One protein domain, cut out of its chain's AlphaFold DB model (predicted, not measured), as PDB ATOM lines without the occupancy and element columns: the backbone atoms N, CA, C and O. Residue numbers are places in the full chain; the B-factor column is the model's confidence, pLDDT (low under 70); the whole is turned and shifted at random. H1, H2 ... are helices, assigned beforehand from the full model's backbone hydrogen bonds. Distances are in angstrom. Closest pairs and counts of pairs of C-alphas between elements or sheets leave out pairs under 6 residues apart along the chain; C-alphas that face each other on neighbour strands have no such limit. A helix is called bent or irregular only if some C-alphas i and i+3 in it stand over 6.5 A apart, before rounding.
ATOM      1  N   ALA A   5      18.523 -37.616  31.177       47.97
ATOM      2  CA  ALA A   5      18.453 -37.054  29.820       47.97
ATOM      3  C   ALA A   5      19.800 -37.035  29.067       47.97
ATOM      4  O   ALA A   5      19.815 -37.120  27.843       47.97
ATOM      5  N   SER A   6      20.936 -36.965  29.770       48.53
ATOM      6  CA  SER A   6      22.257 -36.839  29.127       48.53
ATOM      7  C   SER A   6      22.860 -38.166  28.655       48.53
ATOM      8  O   SER A   6      23.677 -38.158  27.742       48.53
ATOM      9  N   ILE A   7      22.448 -39.306  29.223       53.28
ATOM     10  CA  ILE A   7      22.974 -40.630  28.837       53.28
ATOM     11  C   ILE A   7      22.338 -41.113  27.520       53.28
ATOM     12  O   ILE A   7      23.035 -41.661  26.671       53.28
ATOM     13  N   SER A   8      21.044 -40.853  27.296       54.81
ATOM     14  CA  SER A   8      20.341 -41.286  26.076       54.81
ATOM     15  C   SER A   8      20.772 -40.541  24.807       54.81
ATOM     16  O   SER A   8      20.828 -41.153  23.745       54.81
ATOM     17  N   LEU A   9      21.112 -39.251  24.901       57.66
ATOM     18  CA  LEU A   9      21.613 -38.465  23.760       57.66
ATOM     19  C   LEU A   9      23.015 -38.907  23.322       57.66
ATOM     20  O   LEU A   9      23.289 -39.001  22.129       57.66
ATOM     21  N   PHE A  10      23.884 -39.221  24.285       58.00
ATOM     22  CA  PHE A  10      25.249 -39.665  24.004       58.00
ATOM     23  C   PHE A  10      25.272 -41.063  23.371       58.00
ATOM     24  O   PHE A  10      26.037 -41.314  22.446       58.00
ATOM     25  N   LEU A  11      24.379 -41.955  23.814       60.66
ATOM     26  CA  LEU A  11      24.262 -43.302  23.259       60.66
ATOM     27  C   LEU A  11      23.715 -43.293  21.819       60.66
ATOM     28  O   LEU A  11      24.213 -44.034  20.980       60.66
ATOM     29  N   GLY A  12      22.742 -42.426  21.512       48.88
ATOM     30  CA  GLY A  12      22.178 -42.307  20.161       48.88
ATOM     31  C   GLY A  12      23.176 -41.794  19.116       48.88
ATOM     32  O   GLY A  12      23.218 -42.317  18.008       48.88
ATOM     33  N   ALA A  13      24.021 -40.822  19.477       62.53
ATOM     34  CA  ALA A  13      25.052 -40.301  18.575       62.53
ATOM     35  C   ALA A  13      26.151 -41.337  18.269       62.53
ATOM     36  O   ALA A  13      26.610 -41.427  17.137       62.53
ATOM     37  N   ILE A  14      26.543 -42.146  19.260       60.12
ATOM     38  CA  ILE A  14      27.539 -43.213  19.073       60.12
ATOM     39  C   ILE A  14      27.010 -44.308  18.137       60.12
ATOM     40  O   ILE A  14      27.759 -44.796  17.295       60.12
ATOM     41  N   VAL A  15      25.732 -44.682  18.261       59.38
ATOM     42  CA  VAL A  15      25.111 -45.699  17.397       59.38
ATOM     43  C   VAL A  15      25.028 -45.217  15.948       59.38
ATOM     44  O   VAL A  15      25.462 -45.947  15.066       59.38
ATOM     45  N   ALA A  16      24.579 -43.981  15.708       66.19
ATOM     46  CA  ALA A  16      24.500 -43.423  14.355       66.19
ATOM     47  C   ALA A  16      25.876 -43.363  13.662       66.19
ATOM     48  O   ALA A  16      26.012 -43.770  12.516       66.19
ATOM     49  N   LEU A  17      26.924 -42.949  14.383       67.56
ATOM     50  CA  LEU A  17      28.289 -42.936  13.841       67.56
ATOM     51  C   LEU A  17      28.800 -44.344  13.498       67.56
ATOM     52  O   LEU A  17      29.501 -44.516  12.505       67.56
ATOM     53  N   ALA A  18      28.474 -45.351  14.313       69.31
ATOM     54  CA  ALA A  18      28.860 -46.735  14.046       69.31
ATOM     55  C   ALA A  18      28.107 -47.329  12.841       69.31
ATOM     56  O   ALA A  18      28.698 -48.081  12.065       69.31
ATOM     57  N   GLU A  19      26.829 -46.979  12.673       77.25
ATOM     58  CA  GLU A  19      26.023 -47.354  11.506       77.25
ATOM     59  C   GLU A  19      26.587 -46.732  10.225       77.25
ATOM     60  O   GLU A  19      26.827 -47.459   9.260       77.25
ATOM     61  N   ASP A  20      26.924 -45.439  10.250       82.69
ATOM     62  CA  ASP A  20      27.528 -44.748   9.108       82.69
ATOM     63  C   ASP A  20      28.870 -45.388   8.692       82.69
ATOM     64  O   ASP A  20      29.151 -45.569   7.507       82.69
ATOM     65  N   ILE A  21      29.718 -45.770   9.658       85.69
ATOM     66  CA  ILE A  21      31.015 -46.420   9.388       85.69
ATOM     67  C   ILE A  21      30.824 -47.765   8.680       85.69
ATOM     68  O   ILE A  21      31.534 -48.041   7.708       85.69
ATOM     69  N   ALA A  22      29.886 -48.586   9.162       87.88
ATOM     70  CA  ALA A  22      29.592 -49.896   8.588       87.88
ATOM     71  C   ALA A  22      28.927 -49.784   7.206       87.88
ATOM     72  O   ALA A  22      29.224 -50.579   6.311       87.88
ATOM     73  N   GLU A  23      28.066 -48.784   7.006       89.94
ATOM     74  CA  GLU A  23      27.481 -48.479   5.699       89.94
ATOM     75  C   GLU A  23      28.571 -48.101   4.689       89.94
ATOM     76  O   GLU A  23      28.614 -48.658   3.591       89.94
ATOM     77  N   LEU A  24      29.503 -47.222   5.070       93.19
ATOM     78  CA  LEU A  24      30.620 -46.836   4.206       93.19
ATOM     79  C   LEU A  24      31.525 -48.025   3.846       93.19
ATOM     80  O   LEU A  24      31.977 -48.100   2.704       93.19
ATOM     81  N   ASP A  25      31.747 -48.974   4.764       94.44
ATOM     82  CA  ASP A  25      32.476 -50.217   4.461       94.44
ATOM     83  C   ASP A  25      31.737 -51.087   3.446       94.44
ATOM     84  O   ASP A  25      32.332 -51.576   2.482       94.44
ATOM     85  N   ALA A  26      30.423 -51.243   3.616       94.06
ATOM     86  CA  ALA A  26      29.602 -52.001   2.683       94.06
ATOM     87  C   ALA A  26      29.574 -51.349   1.291       94.06
ATOM     88  O   ALA A  26      29.704 -52.047   0.286       94.06
ATOM     89  N   ILE A  27      29.462 -50.019   1.216       94.19
ATOM     90  CA  ILE A  27      29.528 -49.269  -0.045       94.19
ATOM     91  C   ILE A  27      30.911 -49.426  -0.692       94.19
ATOM     92  O   ILE A  27      31.004 -49.677  -1.895       94.19
ATOM     93  N   ALA A  28      31.991 -49.310   0.086       95.25
ATOM     94  CA  ALA A  28      33.353 -49.480  -0.413       95.25
ATOM     95  C   ALA A  28      33.565 -50.870  -1.025       95.25
ATOM     96  O   ALA A  28      34.108 -50.963  -2.124       95.25
ATOM     97  N   ALA A  29      33.072 -51.925  -0.374       95.38
ATOM     98  CA  ALA A  29      33.154 -53.297  -0.874       95.38
ATOM     99  C   ALA A  29      32.412 -53.520  -2.208       95.38
ATOM    100  O   ALA A  29      32.743 -54.449  -2.940       95.38
ATOM    101  N   GLN A  30      31.419 -52.686  -2.534       95.25
ATOM    102  CA  GLN A  30      30.691 -52.754  -3.808       95.25
ATOM    103  C   GLN A  30      31.353 -51.932  -4.917       95.25
ATOM    104  O   GLN A  30      31.297 -52.310  -6.085       95.25
ATOM    105  N   LEU A  31      31.952 -50.790  -4.568       93.31
ATOM    106  CA  LEU A  31      32.461 -49.824  -5.547       93.31
ATOM    107  C   LEU A  31      33.959 -49.952  -5.842       93.31
ATOM    108  O   LEU A  31      34.425 -49.427  -6.855       93.31
ATOM    109  N   LEU A  32      34.731 -50.578  -4.954       94.00
ATOM    110  CA  LEU A  32      36.191 -50.595  -5.018       94.00
ATOM    111  C   LEU A  32      36.728 -52.027  -5.138       94.00
ATOM    112  O   LEU A  32      36.108 -52.961  -4.632       94.00
ATOM    113  N   PRO A  33      37.905 -52.219  -5.766       93.50
ATOM    114  CA  PRO A  33      38.599 -53.501  -5.717       93.50
ATOM    115  C   PRO A  33      38.844 -53.939  -4.270       93.50
ATOM    116  O   PRO A  33      39.124 -53.100  -3.412       93.50
ATOM    117  N   GLU A  34      38.818 -55.248  -4.019       91.94
ATOM    118  CA  GLU A  34      38.890 -55.841  -2.674       91.94
ATOM    119  C   GLU A  34      40.025 -55.260  -1.820       91.94
ATOM    120  O   GLU A  34      39.784 -54.766  -0.723       91.94
ATOM    121  N   LYS A  35      41.253 -55.202  -2.352       90.62
ATOM    122  CA  LYS A  35      42.410 -54.651  -1.626       90.62
ATOM    123  C   LYS A  35      42.234 -53.191  -1.194       90.62
ATOM    124  O   LYS A  35      42.736 -52.781  -0.152       90.62
ATOM    125  N   VAL A  36      41.513 -52.403  -1.993       94.19
ATOM    126  CA  VAL A  36      41.241 -50.992  -1.706       94.19
ATOM    127  C   VAL A  36      40.126 -50.881  -0.675       94.19
ATOM    128  O   VAL A  36      40.241 -50.079   0.247       94.19
ATOM    129  N   ALA A  37      39.088 -51.715  -0.775       94.69
ATOM    130  CA  ALA A  37      38.044 -51.805   0.241       94.69
ATOM    131  C   ALA A  37      38.620 -52.208   1.614       94.69
ATOM    132  O   ALA A  37      38.263 -51.604   2.622       94.69
ATOM    133  N   THR A  38      39.588 -53.130   1.655       93.88
ATOM    134  CA  THR A  38      40.312 -53.491   2.886       93.88
ATOM    135  C   THR A  38      41.060 -52.298   3.490       93.88
ATOM    136  O   THR A  38      40.971 -52.064   4.694       93.88
ATOM    137  N   ALA A  39      41.745 -51.490   2.672       93.81
ATOM    138  CA  ALA A  39      42.406 -50.274   3.153       93.81
ATOM    139  C   ALA A  39      41.406 -49.223   3.670       93.81
ATOM    140  O   ALA A  39      41.676 -48.547   4.660       93.81
ATOM    141  N   VAL A  40      40.237 -49.099   3.030       96.19
ATOM    142  CA  VAL A  40      39.143 -48.231   3.496       96.19
ATOM    143  C   VAL A  40      38.614 -48.697   4.857       96.19
ATOM    144  O   VAL A  40      38.408 -47.862   5.738       96.19
ATOM    145  N   ALA A  41      38.460 -50.007   5.064       95.56
ATOM    146  CA  ALA A  41      38.008 -50.577   6.333       95.56
ATOM    147  C   ALA A  41      38.992 -50.330   7.493       95.56
ATOM    148  O   ALA A  41      38.575 -50.230   8.647       95.56
ATOM    149  N   ALA A  42      40.284 -50.162   7.198       95.12
ATOM    150  CA  ALA A  42      41.306 -49.805   8.183       95.12
ATOM    151  C   ALA A  42      41.275 -48.320   8.614       95.12
ATOM    152  O   ALA A  42      42.018 -47.920   9.513       95.12
ATOM    153  N   ILE A  43      40.422 -47.485   8.005       96.00
ATOM    154  CA  ILE A  43      40.215 -46.086   8.401       96.00
ATOM    155  C   ILE A  43      39.017 -46.027   9.364       96.00
ATOM    156  O   ILE A  43      37.878 -46.197   8.927       96.00
ATOM    157  N   PRO A  44      39.223 -45.771  10.669       93.06
ATOM    158  CA  PRO A  44      38.164 -45.926  11.667       93.06
ATOM    159  C   PRO A  44      37.133 -44.788  11.649       93.06
ATOM    160  O   PRO A  44      35.997 -44.978  12.069       93.06
ATOM    161  N   GLU A  45      37.508 -43.599  11.174       93.25
ATOM    162  CA  GLU A  45      36.651 -42.411  11.204       93.25
ATOM    163  C   GLU A  45      35.904 -42.225   9.876       93.25
ATOM    164  O   GLU A  45      36.529 -42.030   8.831       93.25
ATOM    165  N   GLY A  46      34.565 -42.193   9.925       93.44
ATOM    166  CA  GLY A  46      33.695 -41.965   8.761       93.44
ATOM    167  C   GLY A  46      34.114 -40.782   7.869       93.44
ATOM    168  O   GLY A  46      34.262 -40.970   6.659       93.44
ATOM    169  N   PRO A  47      34.415 -39.589   8.424       95.25
ATOM    170  CA  PRO A  47      34.867 -38.447   7.628       95.25
ATOM    171  C   PRO A  47      36.151 -38.700   6.824       95.25
ATOM    172  O   PRO A  47      36.232 -38.370   5.636       95.25
ATOM    173  N   ARG A  48      37.158 -39.328   7.443       97.00
ATOM    174  CA  ARG A  48      38.427 -39.672   6.780       97.00
ATOM    175  C   ARG A  48      38.232 -40.785   5.755       97.00
ATOM    176  O   ARG A  48      38.846 -40.747   4.688       97.00
ATOM    177  N   LYS A  49      37.363 -41.749   6.070       96.69
ATOM    178  CA  LYS A  49      37.000 -42.877   5.207       96.69
ATOM    179  C   LYS A  49      36.359 -42.386   3.912       96.69
ATOM    180  O   LYS A  49      36.827 -42.715   2.823       96.69
ATOM    181  N   LEU A  50      35.364 -41.508   4.025       95.56
ATOM    182  CA  LEU A  50      34.662 -40.926   2.885       95.56
ATOM    183  C   LEU A  50      35.608 -40.127   1.968       95.56
ATOM    184  O   LEU A  50      35.543 -40.238   0.741       95.56
ATOM    185  N   LEU A  51      36.544 -39.370   2.550       96.75
ATOM    186  CA  LEU A  51      37.560 -38.638   1.787       96.75
ATOM    187  C   LEU A  51      38.547 -39.573   1.056       96.75
ATOM    188  O   LEU A  51      38.948 -39.287  -0.080       96.75
ATOM    189  N   ALA A  52      38.925 -40.696   1.670       96.69
ATOM    190  CA  ALA A  52      39.761 -41.707   1.025       96.69
ATOM    191  C   ALA A  52      39.016 -42.374  -0.143       96.69
ATOM    192  O   ALA A  52      39.527 -42.385  -1.266       96.69
ATOM    193  N   MET A  53      37.767 -42.809   0.075       96.81
ATOM    194  CA  MET A  53      36.892 -43.365  -0.967       96.81
ATOM    195  C   MET A  53      36.762 -42.418  -2.160       96.81
ATOM    196  O   MET A  53      36.925 -42.840  -3.306       96.81
ATOM    197  N   ARG A  54      36.565 -41.116  -1.910       96.12
ATOM    198  CA  ARG A  54      36.552 -40.099  -2.969       96.12
ATOM    199  C   ARG A  54      37.811 -40.145  -3.822       96.12
ATOM    200  O   ARG A  54      37.735 -40.071  -5.049       96.12
ATOM    201  N   SER A  55      38.968 -40.224  -3.177       94.25
ATOM    202  CA  SER A  55      40.247 -40.281  -3.876       94.25
ATOM    203  C   SER A  55      40.327 -41.546  -4.730       94.25
ATOM    204  O   SER A  55      40.583 -41.445  -5.927       94.25
ATOM    205  N   TYR A  56      40.000 -42.716  -4.182       95.56
ATOM    206  CA  TYR A  56      40.044 -43.971  -4.935       95.56
ATOM    207  C   TYR A  56      39.100 -43.991  -6.136       95.56
ATOM    208  O   TYR A  56      39.514 -44.367  -7.229       95.56
ATOM    209  N   LEU A  57      37.870 -43.501  -5.983       94.88
ATOM    210  CA  LEU A  57      36.894 -43.435  -7.075       94.88
ATOM    211  C   LEU A  57      37.311 -42.478  -8.197       94.88
ATOM    212  O   LEU A  57      37.006 -42.712  -9.368       94.88
ATOM    213  N   ARG A  58      38.036 -41.401  -7.870       93.25
ATOM    214  CA  ARG A  58      38.621 -40.497  -8.877       93.25
ATOM    215  C   ARG A  58      39.821 -41.110  -9.596       93.25
ATOM    216  O   ARG A  58      40.103 -40.721 -10.726       93.25
ATOM    217  N   PHE A  59      40.508 -42.052  -8.955       88.88
ATOM    218  CA  PHE A  59      41.669 -42.753  -9.496       88.88
ATOM    219  C   PHE A  59      41.362 -44.188  -9.941       88.88
ATOM    220  O   PHE A  59      42.303 -44.914 -10.241       88.88
ATOM    221  N   SER A  60      40.090 -44.596 -10.041       85.12
ATOM    222  CA  SER A  60      39.689 -46.005 -10.203       85.12
ATOM    223  C   SER A  60      40.380 -46.721 -11.368       85.12
ATOM    224  O   SER A  60      40.859 -47.837 -11.206       85.12
ATOM    225  N   GLY A  61      40.547 -46.049 -12.511       82.38
ATOM    226  CA  GLY A  61      41.259 -46.593 -13.676       82.38
ATOM    227  C   GLY A  61      42.790 -46.662 -13.562       82.38
ATOM    228  O   GLY A  61      43.435 -47.103 -14.503       82.38
ATOM    229  N   LYS A  62      43.383 -46.188 -12.459       83.31
ATOM    230  CA  LYS A  62      44.839 -46.116 -12.214       83.31
ATOM    231  C   LYS A  62      45.245 -46.654 -10.837       83.31
ATOM    232  O   LYS A  62      46.378 -46.434 -10.412       83.31
ATOM    233  N   LEU A  63      44.326 -47.306 -10.118       86.25
ATOM    234  CA  LEU A  63      44.586 -47.810  -8.766       86.25
ATOM    235  C   LEU A  63      45.745 -48.805  -8.768       86.25
ATOM    236  O   LEU A  63      46.687 -48.628  -8.009       86.25
ATOM    237  N   GLU A  64      45.727 -49.775  -9.680       81.50
ATOM    238  CA  GLU A  64      46.759 -50.813  -9.785       81.50
ATOM    239  C   GLU A  64      48.170 -50.268 -10.007       81.50
ATOM    240  O   GLU A  64      49.133 -50.772  -9.434       81.50
ATOM    241  N   GLU A  65      48.298 -49.216 -10.813       75.12
ATOM    242  CA  GLU A  65      49.584 -48.584 -11.117       75.12
ATOM    243  C   GLU A  65      50.146 -47.813  -9.923       75.12
ATOM    244  O   GLU A  65      51.356 -47.639  -9.812       75.12
ATOM    245  N   ARG A  66      49.274 -47.313  -9.044       79.88
ATOM    246  CA  ARG A  66      49.656 -46.451  -7.920       79.88
ATOM    247  C   ARG A  66      49.702 -47.179  -6.585       79.88
ATOM    248  O   ARG A  66      50.290 -46.624  -5.665       79.88
ATOM    249  N   TRP A  67      49.100 -48.368  -6.505       87.44
ATOM    250  CA  TRP A  67      48.871 -49.085  -5.255       87.44
ATOM    251  C   TRP A  67      50.168 -49.395  -4.510       87.44
ATOM    252  O   TRP A  67      50.984 -50.176  -4.991       87.44
ATOM    253  N   SER A 127      45.104 -31.919   8.331       86.75
ATOM    254  CA  SER A 127      44.519 -31.454   7.062       86.75
ATOM    255  C   SER A 127      43.531 -32.469   6.474       86.75
ATOM    256  O   SER A 127      42.512 -32.088   5.897       86.75
ATOM    257  N   VAL A 128      43.804 -33.766   6.670       93.00
ATOM    258  CA  VAL A 128      42.889 -34.861   6.319       93.00
ATOM    259  C   VAL A 128      41.637 -34.808   7.190       93.00
ATOM    260  O   VAL A 128      40.535 -34.929   6.661       93.00
ATOM    261  N   GLY A 129      41.784 -34.573   8.498       93.38
ATOM    262  CA  GLY A 129      40.654 -34.438   9.419       93.38
ATOM    263  C   GLY A 129      39.719 -33.290   9.031       93.38
ATOM    264  O   GLY A 129      38.514 -33.495   8.905       93.38
ATOM    265  N   VAL A 130      40.272 -32.104   8.753       92.44
ATOM    266  CA  VAL A 130      39.499 -30.918   8.334       92.44
ATOM    267  C   VAL A 130      38.770 -31.159   7.008       92.44
ATOM    268  O   VAL A 130      37.561 -30.949   6.916       92.44
ATOM    269  N   SER A 131      39.485 -31.636   5.983       92.44
ATOM    270  CA  SER A 131      38.902 -31.904   4.660       92.44
ATOM    271  C   SER A 131      37.869 -33.043   4.700       92.44
ATOM    272  O   SER A 131      36.846 -33.005   4.009       92.44
ATOM    273  N   GLY A 132      38.113 -34.052   5.542       95.69
ATOM    274  CA  GLY A 132      37.211 -35.175   5.769       95.69
ATOM    275  C   GLY A 132      35.911 -34.730   6.423       95.69
ATOM    276  O   GLY A 132      34.842 -35.063   5.918       95.69
ATOM    277  N   ALA A 133      35.989 -33.927   7.488       95.38
ATOM    278  CA  ALA A 133      34.815 -33.375   8.167       95.38
ATOM    279  C   ALA A 133      33.954 -32.532   7.217       95.38
ATOM    280  O   ALA A 133      32.742 -32.719   7.156       95.38
ATOM    281  N   GLU A 134      34.579 -31.677   6.402       94.69
ATOM    282  CA  GLU A 134      33.871 -30.885   5.391       94.69
ATOM    283  C   GLU A 134      33.140 -31.776   4.369       94.69
ATOM    284  O   GLU A 134      31.975 -31.539   4.038       94.69
ATOM    285  N   THR A 135      33.813 -32.827   3.892       94.50
ATOM    286  CA  THR A 135      33.232 -33.792   2.945       94.50
ATOM    287  C   THR A 135      32.060 -34.549   3.570       94.50
ATOM    288  O   THR A 135      31.025 -34.725   2.929       94.50
ATOM    289  N   TYR A 136      32.197 -34.963   4.828       93.50
ATOM    290  CA  TYR A 136      31.169 -35.686   5.572       93.50
ATOM    291  C   TYR A 136      29.932 -34.825   5.834       93.50
ATOM    292  O   TYR A 136      28.811 -35.234   5.543       93.50
ATOM    293  N   ASP A 137      30.126 -33.588   6.285       92.94
ATOM    294  CA  ASP A 137      29.039 -32.637   6.509       92.94
ATOM    295  C   ASP A 137      28.259 -32.336   5.226       92.94
ATOM    296  O   ASP A 137      27.042 -32.125   5.265       92.94
ATOM    297  N   ALA A 138      28.948 -32.283   4.084       93.31
ATOM    298  CA  ALA A 138      28.313 -32.112   2.785       93.31
ATOM    299  C   ALA A 138      27.534 -33.365   2.356       93.31
ATOM    300  O   ALA A 138      26.450 -33.234   1.786       93.31
ATOM    301  N   TRP A 139      28.048 -34.560   2.660       92.31
ATOM    302  CA  TRP A 139      27.385 -35.837   2.384       92.31
ATOM    303  C   TRP A 139      26.091 -35.998   3.179       92.31
ATOM    304  O   TRP A 139      25.046 -36.283   2.599       92.31
ATOM    305  N   LEU A 140      26.111 -35.694   4.479       89.50
ATOM    306  CA  LEU A 140      24.908 -35.717   5.320       89.50
ATOM    307  C   LEU A 140      23.794 -34.797   4.784       89.50
ATOM    308  O   LEU A 140      22.609 -35.053   4.988       89.50
ATOM    309  N   LYS A 141      24.161 -33.730   4.062       89.88
ATOM    310  CA  LYS A 141      23.236 -32.743   3.476       89.88
ATOM    311  C   LYS A 141      22.879 -33.022   2.013       89.88
ATOM    312  O   LYS A 141      22.000 -32.349   1.478       89.88
ATOM    313  N   SER A 142      23.540 -33.970   1.351       86.62
ATOM    314  CA  SER A 142      23.376 -34.200  -0.092       86.62
ATOM    315  C   SER A 142      22.114 -34.992  -0.445       86.62
ATOM    316  O   SER A 142      21.722 -35.027  -1.610       86.62
ATOM    317  N   GLY A 143      21.503 -35.663   0.538       79.50
ATOM    318  CA  GLY A 143      20.445 -36.648   0.307       79.50
ATOM    319  C   GLY A 143      20.963 -38.016  -0.164       79.50
ATOM    320  O   GLY A 143      20.156 -38.875  -0.511       79.50
ATOM    321  N   THR A 144      22.284 -38.239  -0.165       79.56
ATOM    322  CA  THR A 144      22.919 -39.543  -0.457       79.56
ATOM    323  C   THR A 144      23.456 -40.239   0.802       79.56
ATOM    324  O   THR A 144      24.222 -41.192   0.684       79.56
ATOM    325  N   ALA A 145      23.096 -39.754   1.994       69.44
ATOM    326  CA  ALA A 145      23.595 -40.226   3.292       69.44
ATOM    327  C   ALA A 145      22.963 -41.530   3.808       69.44
ATOM    328  O   ALA A 145      23.275 -41.977   4.897       69.44
ATOM    329  N   SER A 146      22.056 -42.123   3.035       70.38
ATOM    330  CA  SER A 146      21.452 -43.428   3.325       70.38
ATOM    331  C   SER A 146      21.443 -44.242   2.039       70.38
ATOM    332  O   SER A 146      20.401 -44.508   1.432       70.38
ATOM    333  N   THR A 147      22.645 -44.512   1.543       75.94
ATOM    334  CA  THR A 147      22.852 -45.246   0.302       75.94
ATOM    335  C   THR A 147      22.777 -46.728   0.623       75.94
ATOM    336  O   THR A 147      23.697 -47.298   1.196       75.94
ATOM    337  N   SER A 148      21.687 -47.380   0.212       81.06
ATOM    338  CA  SER A 148      21.622 -48.837   0.308       81.06
ATOM    339  C   SER A 148      22.759 -49.450  -0.523       81.06
ATOM    340  O   SER A 148      22.773 -49.262  -1.744       81.06
ATOM    341  N   PRO A 149      23.684 -50.222   0.081       80.38
ATOM    342  CA  PRO A 149      24.797 -50.832  -0.643       80.38
ATOM    343  C   PRO A 149      24.333 -51.924  -1.616       80.38
ATOM    344  O   PRO A 149      25.113 -52.410  -2.422       80.38
ATOM    345  N   THR A 150      23.064 -52.331  -1.564       86.25
ATOM    346  CA  THR A 150      22.478 -53.314  -2.485       86.25
ATOM    347  C   THR A 150      21.648 -52.680  -3.601       86.25
ATOM    348  O   THR A 150      21.175 -53.409  -4.471       86.25
ATOM    349  N   ASP A 151      21.460 -51.354  -3.596       90.44
ATOM    350  CA  ASP A 151      20.744 -50.617  -4.642       90.44
ATOM    351  C   ASP A 151      21.747 -50.000  -5.640       90.44
ATOM    352  O   ASP A 151      22.421 -49.016  -5.309       90.44
ATOM    353  N   PRO A 152      21.836 -50.521  -6.880       90.06
ATOM    354  CA  PRO A 152      22.761 -50.007  -7.887       90.06
ATOM    355  C   PRO A 152      22.534 -48.533  -8.243       90.06
ATOM    356  O   PRO A 152      23.493 -47.823  -8.550       90.06
ATOM    357  N   GLU A 153      21.291 -48.040  -8.202       90.31
ATOM    358  CA  GLU A 153      21.014 -46.635  -8.508       90.31
ATOM    359  C   GLU A 153      21.467 -45.719  -7.370       90.31
ATOM    360  O   GLU A 153      22.004 -44.637  -7.621       90.31
ATOM    361  N   ALA A 154      21.274 -46.142  -6.118       90.12
ATOM    362  CA  ALA A 154      21.784 -45.413  -4.963       90.12
ATOM    363  C   ALA A 154      23.314 -45.358  -4.978       90.12
ATOM    364  O   ALA A 154      23.879 -44.272  -4.834       90.12
ATOM    365  N   LEU A 155      23.971 -46.488  -5.251       92.56
ATOM    366  CA  LEU A 155      25.424 -46.568  -5.409       92.56
ATOM    367  C   LEU A 155      25.940 -45.632  -6.512       92.56
ATOM    368  O   LEU A 155      26.886 -44.881  -6.283       92.56
ATOM    369  N   ALA A 156      25.291 -45.606  -7.680       92.88
ATOM    370  CA  ALA A 156      25.683 -44.723  -8.779       92.88
ATOM    371  C   ALA A 156      25.519 -43.230  -8.432       92.88
ATOM    372  O   ALA A 156      26.371 -42.407  -8.791       92.88
ATOM    373  N   ARG A 157      24.446 -42.862  -7.713       93.31
ATOM    374  CA  ARG A 157      24.246 -41.489  -7.211       93.31
ATOM    375  C   ARG A 157      25.318 -41.105  -6.196       93.31
ATOM    376  O   ARG A 157      25.881 -40.016  -6.309       93.31
ATOM    377  N   PHE A 158      25.618 -41.995  -5.251       94.19
ATOM    378  CA  PHE A 158      26.679 -41.808  -4.266       94.19
ATOM    379  C   PHE A 158      28.041 -41.629  -4.943       94.19
ATOM    380  O   PHE A 158      28.728 -40.645  -4.679       94.19
ATOM    381  N   GLU A 159      28.407 -42.520  -5.870       95.00
ATOM    382  CA  GLU A 159      29.680 -42.456  -6.593       95.00
ATOM    383  C   GLU A 159      29.814 -41.136  -7.367       95.00
ATOM    384  O   GLU A 159      30.836 -40.447  -7.280       95.00
ATOM    385  N   THR A 160      28.760 -40.757  -8.095       95.12
ATOM    386  CA  THR A 160      28.714 -39.517  -8.880       95.12
ATOM    387  C   THR A 160      28.874 -38.294  -7.984       95.12
ATOM    388  O   THR A 160      29.692 -37.418  -8.278       95.12
ATOM    389  N   TRP A 161      28.129 -38.241  -6.876       95.56
ATOM    390  CA  TRP A 161      28.220 -37.151  -5.911       95.56
ATOM    391  C   TRP A 161      29.627 -37.059  -5.315       95.56
ATOM    392  O   TRP A 161      30.245 -35.993  -5.354       95.56
ATOM    393  N   LEU A 162      30.169 -38.181  -4.840       95.44
ATOM    394  CA  LEU A 162      31.451 -38.214  -4.146       95.44
ATOM    395  C   LEU A 162      32.611 -37.812  -5.071       95.44
ATOM    396  O   LEU A 162      33.491 -37.049  -4.668       95.44
ATOM    397  N   LYS A 163      32.589 -38.246  -6.339       94.81
ATOM    398  CA  LYS A 163      33.574 -37.838  -7.358       94.81
ATOM    399  C   LYS A 163      33.468 -36.356  -7.718       94.81
ATOM    400  O   LYS A 163      34.500 -35.729  -7.967       94.81
ATOM    401  N   GLY A 164      32.247 -35.820  -7.771       93.81
ATOM    402  CA  GLY A 164      31.966 -34.436  -8.165       93.81
ATOM    403  C   GLY A 164      32.193 -33.408  -7.056       93.81
ATOM    404  O   GLY A 164      32.552 -32.265  -7.344       93.81
ATOM    405  N   PHE A 165      32.029 -33.798  -5.792       93.50
ATOM    406  CA  PHE A 165      32.256 -32.910  -4.656       93.50
ATOM    407  C   PHE A 165      33.723 -32.470  -4.590       93.50
ATOM    408  O   PHE A 165      34.625 -33.263  -4.856       93.50
TER     409      PHE A 165
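AT A GLANCE: This is residues 5 to 67 and 127 to 165 of the 258 residues of an uncharacterized protein of Pseudoruegeria sp. M32A2M (UniProt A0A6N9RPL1). A compact helical body is built round H3, and the first part of the long H1, residues 5 to 16, sticks out of it as an arm. The rest of H1 lies side by side with H2 and H3; H5 crosses H3 at residues 46 to 51, and H6 runs across from H1 to H3. The printed part has 102 residues with six named helices, H1 to H6 in order, and no named strand: the class is all helix. The whole is compact, with a radius of gyration of the C-alphas of 14.0 A, and elongated, spanning 52 by 30 by 23 A.

IN THESE COORDINATES: H1, residues 5 to 31, begins with C-alpha 5 at (18.453, -37.054, 29.820) and is 40.1 A long. H2 is residues 34 to 41, and H3 is residues 46 to 58, 18.4 A long. H4, residues 60 to 66, is irregular: C-alphas 61 and 64 are 7.9 A apart. H5, residues 127 to 142, is 22.5 A long. H6, residues 152 to 164, is 18.1 A long and ends with C-alpha 164 at (31.966, -34.436, -8.165).

HOW THE PARTS SIT: H3 is the hub. It touches H1 at a shallow tilt of 17 degrees, the same way, the closest C-alphas being those of Ile 21 and Gly 46, 5.2 A apart. H2 and H3 form a helical hairpin, closest at the C-alphas of Val 40 and Lys 49, 6.0 A. H5 touches H3 about perpendicular, at 87 degrees, with C-alphas 47 and 132 4.4 A apart. H6 touches H3 at 88 degrees, about perpendicular, with C-alphas 54 and 162 5.6 A apart. H4 is close to H3 but not clearly touching, C-alphas 56 and 63 being 7.1 A apart. Every O i to N i+4 pair is within hydrogen-bond range in H2, H3 and H6, against 21 of 23 in H1, 11 of 12 in H5 and 1 of 3 in H4, where 2 of 4 O i to N i+3 pairs are.

THE WHOLE: The C-alphas of Ala 5 and Glu 65 are farthest apart, 52.7 A. Residues 68 to 126 are not printed; C-alphas 67 and 127 are 21.9 A apart across the cut. Of the links printed whole, none is long. Confidence is under 70 at residues 5 to 18 and 145.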